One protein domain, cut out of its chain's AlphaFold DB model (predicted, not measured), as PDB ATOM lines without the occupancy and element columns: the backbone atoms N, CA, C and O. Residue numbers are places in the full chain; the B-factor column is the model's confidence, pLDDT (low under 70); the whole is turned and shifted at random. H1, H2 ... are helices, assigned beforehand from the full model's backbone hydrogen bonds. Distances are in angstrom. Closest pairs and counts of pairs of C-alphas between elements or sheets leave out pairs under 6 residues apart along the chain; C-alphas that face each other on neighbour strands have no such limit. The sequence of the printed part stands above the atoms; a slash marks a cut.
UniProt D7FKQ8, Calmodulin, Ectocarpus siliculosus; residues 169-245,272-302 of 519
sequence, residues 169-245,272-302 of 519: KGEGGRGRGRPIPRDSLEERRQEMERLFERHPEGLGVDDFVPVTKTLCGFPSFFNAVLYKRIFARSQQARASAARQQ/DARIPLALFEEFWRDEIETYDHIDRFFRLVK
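AT A GLANCE: This is residues 169 to 245 and 272 to 302 of the 519 residues of the protein "Calmodulin" of Ectocarpus siliculosus (UniProt D7FKQ8). Short helices pack mostly crosswise into a body, and one long helix, H3, packs on its side with residues 220 to 234 and sticks out from it as an arm with residues 235 to 245. H4 lies nearest the middle, between H1 and H3; H2 packs on residues 220 to 227 of H3. The 108 printed residues hold five named helices, H1 to H5 in chain order, and no named strand: all helix. The whole is compact, with a radius of gyration of the C-alphas of 14.2 A and spans of 42 by 36 by 26 A.

HOW THE PARTS SIT: H1, residues 185 to 196, and H2, residues 206 to 216, form a helical hairpin at a shallow tilt of 21 degrees, but only just touch, with 3 pairs of C-alphas within 8 A; the closest are Leu 195 and Val 211, 7.6 A. H2 touches H3, residues 220 to 245, about perpendicular at 88 degrees; the closest C-alphas, Lys 213 and Ser 220, are 5.5 A apart. H4, residues 277 to 287, touches residues 230 to 234 of H3 at 86 degrees, about perpendicular, closest at the C-alphas of Ile 230 and Phe 283, 6.7 A. H4 also touches H1 at a steep tilt of 39 degrees, opposite ways, closest at the C-alphas of Leu 185 and Arg 285, 6.5 A. H5, residues 293 to 301, is close to but not clearly touching H3, with the C-alphas of Leu 226 and Leu 300 closest at 7.0 A. Every O i to N i+4 pair is within hydrogen-bond range in H5, against 6 of 8 in H1, 4 of 7 in H2, 20 of 22 in H3 and 6 of 7 in H4.

IN THESE COORDINATES: H1 begins at C-alpha 185 (118.821, 108.724, 156.816) and is 14.8 A long; H2 is 15.4 A. H3 is 38.7 A long, ending at C-alpha 245 (126.909, 130.806, 138.952). H4 measures 15.2 A, and H5 12.3 A, ending at C-alpha 301 (133.280, 99.707, 142.477).

THE WHOLE: Residues 246 to 271 are not printed; C-alphas 245 and 272 are 27.2 A apart across this cut. Of the links printed whole, none is long. The pLDDT is under 70 at residues 169 to 178 and 244 to 245.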
ATOM      1  N   LYS A 169     111.285 102.317 136.112       48.66
ATOM      2  CA  LYS A 169     112.424 102.858 135.364       48.66
ATOM      3  C   LYS A 169     113.166 103.899 136.211       48.66
ATOM      4  O   LYS A 169     112.801 105.068 136.187       48.66
ATOM      5  N   GLY A 170     114.213 103.471 136.914       53.72
ATOM      6  CA  GLY A 170     115.105 104.343 137.693       53.72
ATOM      7  C   GLY A 170     115.492 103.768 139.058       53.72
ATOM      8  O   GLY A 170     116.614 103.974 139.499       53.72
ATOM      9  N   GLU A 171     114.620 102.961 139.668       55.56
ATOM     10  CA  GLU A 171     114.779 102.374 141.017       55.56
ATOM     11  C   GLU A 171     115.763 101.183 141.098       55.56
ATOM     12  O   GLU A 171     115.668 100.346 141.992       55.56
ATOM     13  N   GLY A 172     116.675 101.023 140.137       47.19
ATOM     14  CA  GLY A 172     117.494  99.810 140.041       47.19
ATOM     15  C   GLY A 172     116.720  98.565 139.566       47.19
ATOM     16  O   GLY A 172     115.594  98.623 139.062       47.19
ATOM     17  N   GLY A 173     117.375  97.403 139.607       43.09
ATOM     18  CA  GLY A 173     116.945  96.221 138.860       43.09
ATOM     19  C   GLY A 173     115.699  95.510 139.408       43.09
ATOM     20  O   GLY A 173     115.738  94.895 140.466       43.09
ATOM     21  N   ARG A 174     114.620  95.444 138.609       45.56
ATOM     22  CA  ARG A 174     113.542  94.420 138.717       45.56
ATOM     23  C   ARG A 174     112.921  94.249 140.122       45.56
ATOM     24  O   ARG A 174     112.627  93.125 140.529       45.56
ATOM     25  N   GLY A 175     112.765  95.335 140.882       47.22
ATOM     26  CA  GLY A 175     112.210  95.293 142.245       47.22
ATOM     27  C   GLY A 175     113.080  94.555 143.277       47.22
ATOM     28  O   GLY A 175     112.612  94.309 144.389       47.22
ATOM     29  N   ARG A 176     114.324  94.210 142.914       56.34
ATOM     30  CA  ARG A 176     115.378  93.608 143.742       56.34
ATOM     31  C   ARG A 176     116.561  94.579 143.775       56.34
ATOM     32  O   ARG A 176     117.530  94.407 143.047       56.34
ATOM     33  N   GLY A 177     116.369  95.632 144.558       58.69
ATOM     34  CA  GLY A 177     117.263  96.784 144.722       58.69
ATOM     35  C   GLY A 177     116.568  97.904 145.494       58.69
ATOM     36  O   GLY A 177     116.812  99.077 145.244       58.69
ATOM     37  N   ARG A 178     115.620  97.532 146.366       66.75
ATOM     38  CA  ARG A 178     114.806  98.479 147.132       66.75
ATOM     39  C   ARG A 178     115.639  99.078 148.273       66.75
ATOM     40  O   ARG A 178     116.481  98.355 148.808       66.75
ATOM     41  N   PRO A 179     115.335 100.315 148.706       70.50
ATOM     42  CA  PRO A 179     115.815 100.850 149.974       70.50
ATOM     43  C   PRO A 179     115.627  99.842 151.112       70.50
ATOM     44  O   PRO A 179     114.550  99.251 151.255       70.50
ATOM     45  N   ILE A 180     116.662  99.661 151.929       77.62
ATOM     46  CA  ILE A 180     116.556  98.950 153.206       77.62
ATOM     47  C   ILE A 180     115.965  99.963 154.201       77.62
ATOM     48  O   ILE A 180     116.629 100.960 154.462       77.62
ATOM     49  N   PRO A 181     114.757  99.765 154.775       74.25
ATOM     50  CA  PRO A 181     114.103 100.813 155.576       74.25
ATOM     51  C   PRO A 181     114.939 101.293 156.772       74.25
ATOM     52  O   PRO A 181     115.009 102.489 157.044       74.25
ATOM     53  N   ARG A 182     115.666 100.357 157.400       78.62
ATOM     54  CA  ARG A 182     116.605 100.603 158.508       78.62
ATOM     55  C   ARG A 182     117.858 101.393 158.136       78.62
ATOM     56  O   ARG A 182     118.615 101.768 159.022       78.62
ATOM     57  N   ASP A 183     118.095 101.615 156.850       84.00
ATOM     58  CA  ASP A 183     119.201 102.426 156.343       84.00
ATOM     59  C   ASP A 183     118.691 103.767 155.794       84.00
ATOM     60  O   ASP A 183     119.410 104.474 155.086       84.00
ATOM     61  N   SER A 184     117.450 104.135 156.135       85.69
ATOM     62  CA  SER A 184     116.969 105.496 155.945       85.69
ATOM     63  C   SER A 184     117.819 106.487 156.738       85.69
ATOM     64  O   SER A 184     118.301 106.188 157.838       85.69
ATOM     65  N   LEU A 185     118.011 107.685 156.182       86.50
ATOM     66  CA  LEU A 185     118.821 108.724 156.816       86.50
ATOM     67  C   LEU A 185     118.242 109.112 158.189       86.50
ATOM     68  O   LEU A 185     118.989 109.392 159.121       86.50
ATOM     69  N   GLU A 186     116.916 109.069 158.338       87.12
ATOM     70  CA  GLU A 186     116.221 109.369 159.595       87.12
ATOM     71  C   GLU A 186     116.461 108.310 160.687       87.12
ATOM     72  O   GLU A 186     116.714 108.687 161.832       87.12
ATOM     73  N   GLU A 187     116.450 107.008 160.360       88.31
ATOM     74  CA  GLU A 187     116.758 105.949 161.338       88.31
ATOM     75  C   GLU A 187     118.250 105.931 161.721       88.31
ATOM     76  O   GLU A 187     118.583 105.666 162.879       88.31
ATOM     77  N   ARG A 188     119.158 106.253 160.786       89.62
ATOM     78  CA  ARG A 188     120.615 106.181 161.013       89.62
ATOM     79  C   ARG A 188     121.278 107.471 161.494       89.62
ATOM     80  O   ARG A 188     122.386 107.386 162.025       89.62
ATOM     81  N   ARG A 189     120.638 108.645 161.395       89.88
ATOM     82  CA  ARG A 189     121.246 109.937 161.788       89.88
ATOM     83  C   ARG A 189     121.866 109.915 163.187       89.88
ATOM     84  O   ARG A 189     123.010 110.326 163.330       89.88
ATOM     85  N   GLN A 190     121.183 109.368 164.195       89.75
ATOM     86  CA  GLN A 190     121.727 109.308 165.565       89.75
ATOM     87  C   GLN A 190     122.991 108.442 165.699       89.75
ATOM     88  O   GLN A 190     123.748 108.593 166.655       89.75
ATOM     89  N   GLU A 191     123.196 107.478 164.803       90.81
ATOM     90  CA  GLU A 191     124.394 106.637 164.773       90.81
ATOM     91  C   GLU A 191     125.545 107.374 164.074       90.81
ATOM     92  O   GLU A 191     126.666 107.379 164.580       90.81
ATOM     93  N   MET A 192     125.246 108.101 162.989       92.25
ATOM     94  CA  MET A 192     126.191 109.012 162.334       92.25
ATOM     95  C   MET A 192     126.646 110.131 163.281       92.25
ATOM     96  O   MET A 192     127.842 110.320 163.477       92.25
ATOM     97  N   GLU A 193     125.712 110.831 163.929       91.94
ATOM     98  CA  GLU A 193     125.999 111.914 164.879       91.94
ATOM     99  C   GLU A 193     126.966 111.461 165.983       91.94
ATOM    100  O   GLU A 193     127.931 112.164 166.261       91.94
ATOM    101  N   ARG A 194     126.787 110.256 166.549       92.06
ATOM    102  CA  ARG A 194     127.683 109.693 167.584       92.06
ATOM    103  C   ARG A 194     129.093 109.380 167.083       92.06
ATOM    104  O   ARG A 194     130.041 109.489 167.857       92.06
ATOM    105  N   LEU A 195     129.252 108.977 165.820       89.25
ATOM    106  CA  LEU A 195     130.577 108.737 165.233       89.25
ATOM    107  C   LEU A 195     131.299 110.056 164.914       89.25
ATOM    108  O   LEU A 195     132.510 110.151 165.089       89.25
ATOM    109  N   PHE A 196     130.557 111.093 164.515       92.44
ATOM    110  CA  PHE A 196     131.108 112.410 164.182       92.44
ATOM    111  C   PHE A 196     131.205 113.369 165.391       92.44
ATOM    112  O   PHE A 196     131.919 114.364 165.303       92.44
ATOM    113  N   GLU A 197     130.570 113.077 166.535       89.50
ATOM    114  CA  GLU A 197     130.558 113.915 167.756       89.50
ATOM    115  C   GLU A 197     131.968 114.307 168.238       89.50
ATOM    116  O   GLU A 197     132.190 115.422 168.708       89.50
ATOM    117  N   ARG A 198     132.942 113.403 168.081       86.00
ATOM    118  CA  ARG A 198     134.349 113.632 168.461       86.00
ATOM    119  C   ARG A 198     135.149 114.439 167.431       86.00
ATOM    120  O   ARG A 198     136.237 114.905 167.755       86.00
ATOM    121  N   HIS A 199     134.624 114.607 166.216       88.12
ATOM    122  CA  HIS A 199     135.314 115.186 165.061       88.12
ATOM    123  C   HIS A 199     134.419 116.250 164.383       88.12
ATOM    124  O   HIS A 199     133.960 116.048 163.257       88.12
ATOM    125  N   PRO A 200     134.151 117.399 165.040       82.25
ATOM    126  CA  PRO A 200     133.209 118.411 164.544       82.25
ATOM    127  C   PRO A 200     133.628 119.071 163.217       82.25
ATOM    128  O   PRO A 200     132.775 119.573 162.489       82.25
ATOM    129  N   GLU A 201     134.919 119.046 162.875       84.56
ATOM    130  CA  GLU A 201     135.448 119.515 161.581       84.56
ATOM    131  C   GLU A 201     135.386 118.432 160.477       84.56
ATOM    132  O   GLU A 201     135.666 118.705 159.310       84.56
ATOM    133  N   GLY A 202     134.967 117.212 160.830       89.62
ATOM    134  CA  GLY A 202     134.892 116.042 159.960       89.62
ATOM    135  C   GLY A 202     135.945 114.974 160.265       89.62
ATOM    136  O   GLY A 202     136.990 115.249 160.854       89.62
ATOM    137  N   LEU A 203     135.668 113.741 159.839       92.62
ATOM    138  CA  LEU A 203     136.538 112.578 160.053       92.62
ATOM    139  C   LEU A 203     137.729 112.579 159.080       92.62
ATOM    140  O   LEU A 203     137.561 112.889 157.894       92.62
ATOM    141  N   GLY A 204     138.918 112.204 159.567       92.69
ATOM    142  CA  GLY A 204     140.064 111.832 158.726       92.69
ATOM    143  C   GLY A 204     139.866 110.465 158.064       92.69
ATOM    144  O   GLY A 204     138.858 109.806 158.310       92.69
ATOM    145  N   VAL A 205     140.810 110.033 157.219       92.31
ATOM    146  CA  VAL A 205     140.718 108.730 156.526       92.31
ATOM    147  C   VAL A 205     140.669 107.581 157.535       92.31
ATOM    148  O   VAL A 205     139.765 106.751 157.471       92.31
ATOM    149  N   ASP A 206     141.589 107.568 158.499       91.31
ATOM    150  CA  ASP A 206     141.725 106.482 159.479       91.31
ATOM    151  C   ASP A 206     140.517 106.419 160.433       91.31
ATOM    152  O   ASP A 206     139.965 105.346 160.687       91.31
ATOM    153  N   ASP A 207     140.022 107.583 160.873       92.62
ATOM    154  CA  ASP A 207     138.816 107.706 161.707       92.62
ATOM    155  C   ASP A 207     137.524 107.274 160.978       92.62
ATOM    156  O   ASP A 207     136.484 107.088 161.612       92.62
ATOM    157  N   PHE A 208     137.551 107.123 159.646       95.06
ATOM    158  CA  PHE A 208     136.380 106.774 158.832       95.06
ATOM    159  C   PHE A 208     136.130 105.259 158.721       95.06
ATOM    160  O   PHE A 208     135.029 104.850 158.341       95.06
ATOM    161  N   VAL A 209     137.083 104.402 159.115       94.94
ATOM    162  CA  VAL A 209     136.940 102.931 159.029       94.94
ATOM    163  C   VAL A 209     135.658 102.403 159.714       94.94
ATOM    164  O   VAL A 209     134.966 101.579 159.106       94.94
ATOM    165  N   PRO A 210     135.238 102.894 160.904       94.25
ATOM    166  CA  PRO A 210     133.966 102.499 161.518       94.25
ATOM    167  C   PRO A 210     132.724 102.909 160.709       94.25
ATOM    168  O   PRO A 210     131.708 102.220 160.766       94.25
ATOM    169  N   VAL A 211     132.787 104.001 159.938       94.56
ATOM    170  CA  VAL A 211     131.700 104.433 159.041       94.56
ATOM    171  C   VAL A 211     131.623 103.509 157.822       94.56
ATOM    172  O   VAL A 211     130.530 103.097 157.426       94.56
ATOM    173  N   THR A 212     132.774 103.123 157.268       95.50
ATOM    174  CA  THR A 212     132.871 102.154 156.166       95.50
ATOM    175  C   THR A 212     132.289 100.789 156.559       95.50
ATOM    176  O   THR A 212     131.406 100.284 155.858       95.50
ATOM    177  N   LYS A 213     132.709 100.221 157.702       94.00
ATOM    178  CA  LYS A 213     132.273  98.879 158.133       94.00
ATOM    179  C   LYS A 213     130.873  98.863 158.759       94.00
ATOM    180  O   LYS A 213     130.005  98.139 158.281       94.00
ATOM    181  N   THR A 214     130.616  99.676 159.785       91.19
ATOM    182  CA  THR A 214     129.384  99.573 160.597       91.19
ATOM    183  C   THR A 214     128.166 100.236 159.953       91.19
ATOM    184  O   THR A 214     127.063  99.694 160.035       91.19
ATOM    185  N   LEU A 215     128.343 101.401 159.316       91.31
ATOM    186  CA  LEU A 215     127.236 102.119 158.676       91.31
ATOM    187  C   LEU A 215     127.039 101.680 157.222       91.31
ATOM    188  O   LEU A 215     125.938 101.284 156.847       91.31
ATOM    189  N   CYS A 216     128.082 101.743 156.392       91.69
ATOM    190  CA  CYS A 216     127.929 101.484 154.957       91.69
ATOM    191  C   CYS A 216     127.816  99.985 154.618       91.69
ATOM    192  O   CYS A 216     127.199  99.643 153.606       91.69
ATOM    193  N   GLY A 217     128.358  99.105 155.469       91.06
ATOM    194  CA  GLY A 217     128.328  97.651 155.283       91.06
ATOM    195  C   GLY A 217     129.346  97.138 154.262       91.06
ATOM    196  O   GLY A 217     129.049  96.190 153.534       91.06
ATOM    197  N   PHE A 218     130.512  97.786 154.175       96.25
ATOM    198  CA  PHE A 218     131.628  97.389 153.313       96.25
ATOM    199  C   PHE A 218     132.807  96.832 154.133       96.25
ATOM    200  O   PHE A 218     132.907  97.136 155.323       96.25
ATOM    201  N   PRO A 219     133.743  96.095 153.506       96.62
ATOM    202  CA  PRO A 219     135.014  95.733 154.131       96.62
ATOM    203  C   PRO A 219     135.773  96.955 154.667       96.62
ATOM    204  O   PRO A 219     135.762  98.020 154.048       96.62
ATOM    205  N   SER A 220     136.496  96.810 155.775       96.31
ATOM    206  CA  SER A 220     137.369  97.847 156.331       96.31
ATOM    207  C   SER A 220     138.408  98.343 155.318       96.31
ATOM    208  O   SER A 220     138.600  99.551 155.189       96.31
ATOM    209  N   PHE A 221     138.984  97.457 154.497       95.38
ATOM    210  CA  PHE A 221     139.918  97.833 153.427       95.38
ATOM    211  C   PHE A 221     139.248  98.505 152.208       95.38
ATOM    212  O   PHE A 221     139.932  98.922 151.284       95.38
ATOM    213  N   PHE A 222     137.923  98.693 152.176       96.81
ATOM    214  CA  PHE A 222     137.287  99.574 151.178       96.81
ATOM    215  C   PHE A 222     137.362 101.060 151.586       96.81
ATOM    216  O   PHE A 222     136.969 101.936 150.808       96.81
ATOM    217  N   ASN A 223     137.861 101.359 152.792       95.94
ATOM    218  CA  ASN A 223     137.773 102.671 153.424       95.94
ATOM    219  C   ASN A 223     138.403 103.803 152.605       95.94
ATOM    220  O   ASN A 223     137.708 104.778 152.324       95.94
ATOM    221  N   ALA A 224     139.663 103.695 152.165       94.12
ATOM    222  CA  ALA A 224     140.293 104.800 151.436       94.12
ATOM    223  C   ALA A 224     139.637 105.040 150.065       94.12
ATOM    224  O   ALA A 224     139.492 106.189 149.647       94.12
ATOM    225  N   VAL A 225     139.161 103.986 149.387       94.31
ATOM    226  CA  VAL A 225     138.450 104.114 148.101       94.31
ATOM    227  C   VAL A 225     137.081 104.774 148.290       94.31
ATOM    228  O   VAL A 225     136.730 105.678 147.527       94.31
ATOM    229  N   LEU A 226     136.328 104.402 149.332       95.19
ATOM    230  CA  LEU A 226     135.073 105.069 149.695       95.19
ATOM    231  C   LEU A 226     135.307 106.535 150.092       95.19
ATOM    232  O   LEU A 226     134.590 107.422 149.626       95.19
ATOM    233  N   TYR A 227     136.344 106.807 150.882       94.62
ATOM    234  CA  TYR A 227     136.720 108.154 151.304       94.62
ATOM    235  C   TYR A 227     137.075 109.043 150.102       94.62
ATOM    236  O   TYR A 227     136.491 110.116 149.919       94.62
ATOM    237  N   LYS A 228     137.954 108.556 149.208       92.81
ATOM    238  CA  LYS A 228     138.275 109.187 147.915       92.81
ATOM    239  C   LYS A 228     137.016 109.437 147.084       92.81
ATOM    240  O   LYS A 228     136.851 110.530 146.545       92.81
ATOM    241  N   ARG A 229     136.095 108.467 147.011       91.75
ATOM    242  CA  ARG A 229     134.832 108.569 146.256       91.75
ATOM    243  C   ARG A 229     133.920 109.679 146.780       91.75
ATOM    244  O   ARG A 229     133.419 110.463 145.972       91.75
ATOM    245  N   ILE A 230     133.733 109.779 148.097       92.69
ATOM    246  CA  ILE A 230     132.940 110.845 148.735       92.69
ATOM    247  C   ILE A 230     133.604 112.209 148.491       92.69
ATOM    248  O   ILE A 230     132.955 113.154 148.033       92.69
ATOM    249  N   PHE A 231     134.914 112.303 148.730       89.81
ATOM    250  CA  PHE A 231     135.661 113.553 148.604       89.81
ATOM    251  C   PHE A 231     135.686 114.078 147.157       89.81
ATOM    252  O   PHE A 231     135.376 115.249 146.922       89.81
ATOM    253  N   ALA A 232     135.957 113.218 146.170       88.44
ATOM    254  CA  ALA A 232     135.940 113.576 144.750       88.44
ATOM    255  C   ALA A 232     134.546 114.031 144.281       88.44
ATOM    256  O   ALA A 232     134.428 115.043 143.584       88.44
ATOM    257  N   ARG A 233     133.476 113.351 144.724       86.75
ATOM    258  CA  ARG A 233     132.089 113.748 144.426       86.75
ATOM    259  C   ARG A 233     131.769 115.143 144.981       86.75
ATOM    260  O   ARG A 233     131.140 115.940 144.285       86.75
ATOM    261  N   SER A 234     132.273 115.483 146.173       84.44
ATOM    262  CA  SER A 234     132.122 116.827 146.757       84.44
ATOM    263  C   SER A 234     132.764 117.928 145.902       84.44
ATOM    264  O   SER A 234     132.176 118.994 145.705       84.44
ATOM    265  N   GLN A 235     133.944 117.661 145.331       83.38
ATOM    266  CA  GLN A 235     134.634 118.612 144.460       83.38
ATOM    267  C   GLN A 235     133.896 118.784 143.128       83.38
ATOM    268  O   GLN A 235     133.719 119.912 142.671       83.38
ATOM    269  N   GLN A 236     133.384 117.698 142.542       83.56
ATOM    270  CA  GLN A 236     132.567 117.748 141.323       83.56
ATOM    271  C   GLN A 236     131.261 118.539 141.530       83.56
ATOM    272  O   GLN A 236     130.884 119.341 140.670       83.56
ATOM    273  N   ALA A 237     130.602 118.384 142.682       81.50
ATOM    274  CA  ALA A 237     129.419 119.167 143.048       81.50
ATOM    275  C   ALA A 237     129.747 120.668 143.182       81.50
ATOM    276  O   ALA A 237     129.085 121.508 142.573       81.50
ATOM    277  N   ARG A 238     130.829 121.019 143.891       80.94
ATOM    278  CA  ARG A 238     131.276 122.419 144.046       80.94
ATOM    279  C   ARG A 238     131.687 123.051 142.711       80.94
ATOM    280  O   ARG A 238     131.277 124.170 142.413       80.94
ATOM    281  N   ALA A 239     132.437 122.328 141.879       81.81
ATOM    282  CA  ALA A 239     132.883 122.804 140.569       81.81
ATOM    283  C   ALA A 239     131.726 122.981 139.568       81.81
ATOM    284  O   ALA A 239     131.737 123.918 138.769       81.81
ATOM    285  N   SER A 240     130.709 122.114 139.609       81.06
ATOM    286  CA  SER A 240     129.510 122.273 138.775       81.06
ATOM    287  C   SER A 240     128.605 123.411 139.262       81.06
ATOM    288  O   SER A 240     128.092 124.148 138.423       81.06
ATOM    289  N   ALA A 241     128.485 123.633 140.576       78.81
ATOM    290  CA  ALA A 241     127.789 124.797 141.133       78.81
ATOM    291  C   ALA A 241     128.473 126.129 140.763       78.81
ATOM    292  O   ALA A 241     127.800 127.056 140.310       78.81
ATOM    293  N   ALA A 242     129.806 126.215 140.862       77.25
ATOM    294  CA  ALA A 242     130.567 127.402 140.453       77.25
ATOM    295  C   ALA A 242     130.346 127.743 138.964       77.25
ATOM    296  O   ALA A 242     129.970 128.866 138.630       77.25
ATOM    297  N   ARG A 243     130.446 126.742 138.076       78.75
ATOM    298  CA  ARG A 243     130.175 126.882 136.630       78.75
ATOM    299  C   ARG A 243     128.722 127.252 136.293       78.75
ATOM    300  O   ARG A 243     128.459 127.712 135.184       78.75
ATOM    301  N   GLN A 244     127.772 127.030 137.204       69.38
ATOM    302  CA  GLN A 244     126.387 127.492 137.046       69.38
ATOM    303  C   GLN A 244     126.223 128.955 137.472       69.38
ATOM    304  O   GLN A 244     125.519 129.692 136.790       69.38
ATOM    305  N   GLN A 245     126.904 129.397 138.535       63.56
ATOM    306  CA  GLN A 245     126.909 130.806 138.952       63.56
ATOM    307  C   GLN A 245     127.594 131.701 137.910       63.56
ATOM    308  O   GLN A 245     127.045 132.730 137.523       63.56
ATOM    309  N   ASP A 272     145.069 117.386 154.823       79.62
ATOM    310  CA  ASP A 272     143.998 117.861 155.704       79.62
ATOM    311  C   ASP A 272     142.592 117.584 155.139       79.62
ATOM    312  O   ASP A 272     141.623 118.253 155.500       79.62
ATOM    313  N   ALA A 273     142.440 116.596 154.247       86.75
ATOM    314  CA  ALA A 273     141.122 116.142 153.820       86.75
ATOM    315  C   ALA A 273     140.337 115.619 155.032       86.75
ATOM    316  O   ALA A 273     140.792 114.727 155.749       86.75
ATOM    317  N   ARG A 274     139.156 116.198 155.256       91.06
ATOM    318  CA  ARG A 274     138.161 115.756 156.237       91.06
ATOM    319  C   ARG A 274     136.814 115.616 155.537       91.06
ATOM    320  O   ARG A 274     136.504 116.398 154.634       91.06
ATOM    321  N   ILE A 275     136.005 114.641 155.951       92.25
ATOM    322  CA  ILE A 275     134.602 114.504 155.531       92.25
ATOM    323  C   ILE A 275     133.729 115.035 156.676       92.25
ATOM    324  O   ILE A 275     133.677 114.390 157.723       92.25
ATOM    325  N   PRO A 276     133.049 116.189 156.526       93.25
ATOM    326  CA  PRO A 276     132.069 116.668 157.503       93.25
ATOM    327  C   PRO A 276     130.782 115.836 157.463       93.25
ATOM    328  O   PRO A 276     130.414 115.321 156.406       93.25
ATOM    329  N   LEU A 277     130.046 115.779 158.580       92.38
ATOM    330  CA  LEU A 277     128.806 114.995 158.695       92.38
ATOM    331  C   LEU A 277     127.797 115.312 157.578       92.38
ATOM    332  O   LEU A 277     127.329 114.397 156.910       92.38
ATOM    333  N   ALA A 278     127.538 116.593 157.300       91.38
ATOM    334  CA  ALA A 278     126.603 117.006 156.248       91.38
ATOM    335  C   ALA A 278     126.989 116.493 154.842       91.38
ATOM    336  O   ALA A 278     126.117 116.145 154.052       91.38
ATOM    337  N   LEU A 279     128.290 116.386 154.540       91.81
ATOM    338  CA  LEU A 279     128.760 115.827 153.267       91.81
ATOM    339  C   LEU A 279     128.522 114.310 153.198       91.81
ATOM    340  O   LEU A 279     128.219 113.767 152.135       91.81
ATOM    341  N   PHE A 280     128.647 113.625 154.336       93.69
ATOM    342  CA  PHE A 280     128.319 112.210 154.439       93.69
ATOM    343  C   PHE A 280     126.805 111.961 154.365       93.69
ATOM    344  O   PHE A 280     126.398 111.034 153.671       93.69
ATOM    345  N   GLU A 281     125.964 112.810 154.968       92.88
ATOM    346  CA  GLU A 281     124.501 112.736 154.816       92.88
ATOM    347  C   GLU A 281     124.063 112.910 153.349       92.88
ATOM    348  O   GLU A 281     123.238 112.137 152.860       92.88
ATOM    349  N   GLU A 282     124.638 113.877 152.622       91.25
ATOM    350  CA  GLU A 282     124.396 114.063 151.179       91.25
ATOM    351  C   GLU A 282     124.797 112.826 150.362       91.25
ATOM    352  O   GLU A 282     124.052 112.386 149.482       91.25
ATOM    353  N   PHE A 283     125.955 112.230 150.659       91.81
ATOM    354  CA  PHE A 283     126.390 110.998 150.005       91.81
ATOM    355  C   PHE A 283     125.471 109.811 150.332       91.81
ATOM    356  O   PHE A 283     125.080 109.072 149.425       91.81
ATOM    357  N   TRP A 284     125.101 109.647 151.605       91.75
ATOM    358  CA  TRP A 284     124.272 108.551 152.099       91.75
ATOM    359  C   TRP A 284     122.914 108.509 151.406       91.75
ATOM    360  O   TRP A 284     122.521 107.473 150.870       91.75
ATOM    361  N   ARG A 285     122.219 109.649 151.369       89.06
ATOM    362  CA  ARG A 285     120.878 109.784 150.785       89.06
ATOM    363  C   ARG A 285     120.842 109.380 149.302       89.06
ATOM    364  O   ARG A 285     119.884 108.777 148.816       89.06
ATOM    365  N   ASP A 286     121.920 109.690 148.587       85.50
ATOM    366  CA  ASP A 286     122.015 109.565 147.134       85.50
ATOM    367  C   ASP A 286     122.615 108.223 146.644       85.50
ATOM    368  O   ASP A 286     122.289 107.794 145.536       85.50
ATOM    369  N   GLU A 287     123.489 107.569 147.425       86.94
ATOM    370  CA  GLU A 287     124.218 106.340 147.028       86.94
ATOM    371  C   GLU A 287     124.089 105.152 148.008       86.94
ATOM    372  O   GLU A 287     124.451 104.033 147.641       86.94
ATOM    373  N   ILE A 288     123.558 105.346 149.226       89.00
ATOM    374  CA  ILE A 288     123.399 104.284 150.244       89.00
ATOM    375  C   ILE A 288     121.922 103.982 150.533       89.00
ATOM    376  O   ILE A 288     121.467 102.865 150.281       89.00
ATOM    377  N   GLU A 289     121.167 104.967 151.027       87.25
ATOM    378  CA  GLU A 289     119.767 104.840 151.469       87.25
ATOM    379  C   GLU A 289     118.861 104.243 150.387       87.25
ATOM    380  O   GLU A 289     118.036 103.366 150.649       87.25
ATOM    381  N   THR A 290     119.042 104.688 149.146       84.00
ATOM    382  CA  THR A 290     118.177 104.338 148.016       84.00
ATOM    383  C   THR A 290     118.386 102.920 147.466       84.00
ATOM    384  O   THR A 290     117.604 102.495 146.613       84.00
ATOM    385  N   TYR A 291     119.377 102.161 147.959       86.44
ATOM    386  CA  TYR A 291     119.777 100.853 147.415       86.44
ATOM    387  C   TYR A 291     120.039  99.796 148.501       86.44
ATOM    388  O   TYR A 291     120.210 100.115 149.678       86.44
ATOM    389  N   ASP A 292     120.113  98.523 148.096       88.25
ATOM    390  CA  ASP A 292     120.590  97.429 148.953       88.25
ATOM    391  C   ASP A 292     122.115  97.222 148.847       88.25
ATOM    392  O   ASP A 292     122.786  97.807 147.996       88.25
ATOM    393  N   HIS A 293     122.667  96.369 149.714       87.94
ATOM    394  CA  HIS A 293     124.107  96.113 149.833       87.94
ATOM    395  C   HIS A 293     124.800  95.695 148.518       87.94
ATOM    396  O   HIS A 293     125.926  96.127 148.273       87.94
ATOM    397  N   ILE A 294     124.141  94.931 147.634       91.00
ATOM    398  CA  ILE A 294     124.750  94.529 146.353       91.00
ATOM    399  C   ILE A 294     124.830  95.718 145.392       91.00
ATOM    400  O   ILE A 294     125.835  95.893 144.704       91.00
ATOM    401  N   ASP A 295     123.794  96.558 145.344       90.75
ATOM    402  CA  ASP A 295     123.804  97.738 144.477       90.75
ATOM    403  C   ASP A 295     124.726  98.841 145.015       90.75
ATOM    404  O   ASP A 295     125.394  99.494 144.213       90.75
ATOM    405  N   ARG A 296     124.839  99.001 146.341       91.69
ATOM    406  CA  ARG A 296     125.849  99.861 146.989       91.69
ATOM    407  C   ARG A 296     127.264  99.450 146.577       91.69
ATOM    408  O   ARG A 296     128.024 100.285 146.090       91.69
ATOM    409  N   PHE A 297     127.589  98.159 146.685       94.69
ATOM    410  CA  PHE A 297     128.872  97.607 146.231       94.69
ATOM    411  C   PHE A 297     129.088  97.862 144.734       94.69
ATOM    412  O   PHE A 297     130.119  98.397 144.328       94.69
ATOM    413  N   PHE A 298     128.084  97.560 143.903       94.62
ATOM    414  CA  PHE A 298     128.151  97.766 142.456       94.62
ATOM    415  C   PHE A 298     128.428  99.229 142.071       94.62
ATOM    416  O   PHE A 298     129.187  99.482 141.137       94.62
ATOM    417  N   ARG A 299     127.835 100.190 142.795       92.12
ATOM    418  CA  ARG A 299     127.987 101.646 142.606       92.12
ATOM    419  C   ARG A 299     129.319 102.201 143.102       92.12
ATOM    420  O   ARG A 299     129.846 103.139 142.494       92.12
ATOM    421  N   LEU A 300     129.846 101.633 144.185       94.38
ATOM    422  CA  LEU A 300     131.148 101.991 144.739       94.38
ATOM    423  C   LEU A 300     132.284 101.524 143.821       94.38
ATOM    424  O   LEU A 300     133.165 102.324 143.516       94.38
ATOM    425  N   VAL A 301     132.228 100.279 143.333       95.38
ATOM    426  CA  VAL A 301     133.280  99.707 142.477       95.38
ATOM    427  C   VAL A 301     133.299 100.333 141.079       95.38
ATOM    428  O   VAL A 301     134.353 100.749 140.609       95.38
ATOM    429  N   LYS A 302     132.150 100.425 140.396       94.00
ATOM    430  CA  LYS A 302     132.108 100.879 138.996       94.00
ATOM    431  C   LYS A 302     132.601 102.328 138.811       94.00
ATOM    432  O   LYS A 302     132.331 103.217 139.634       94.00
TER     433      LYS A 302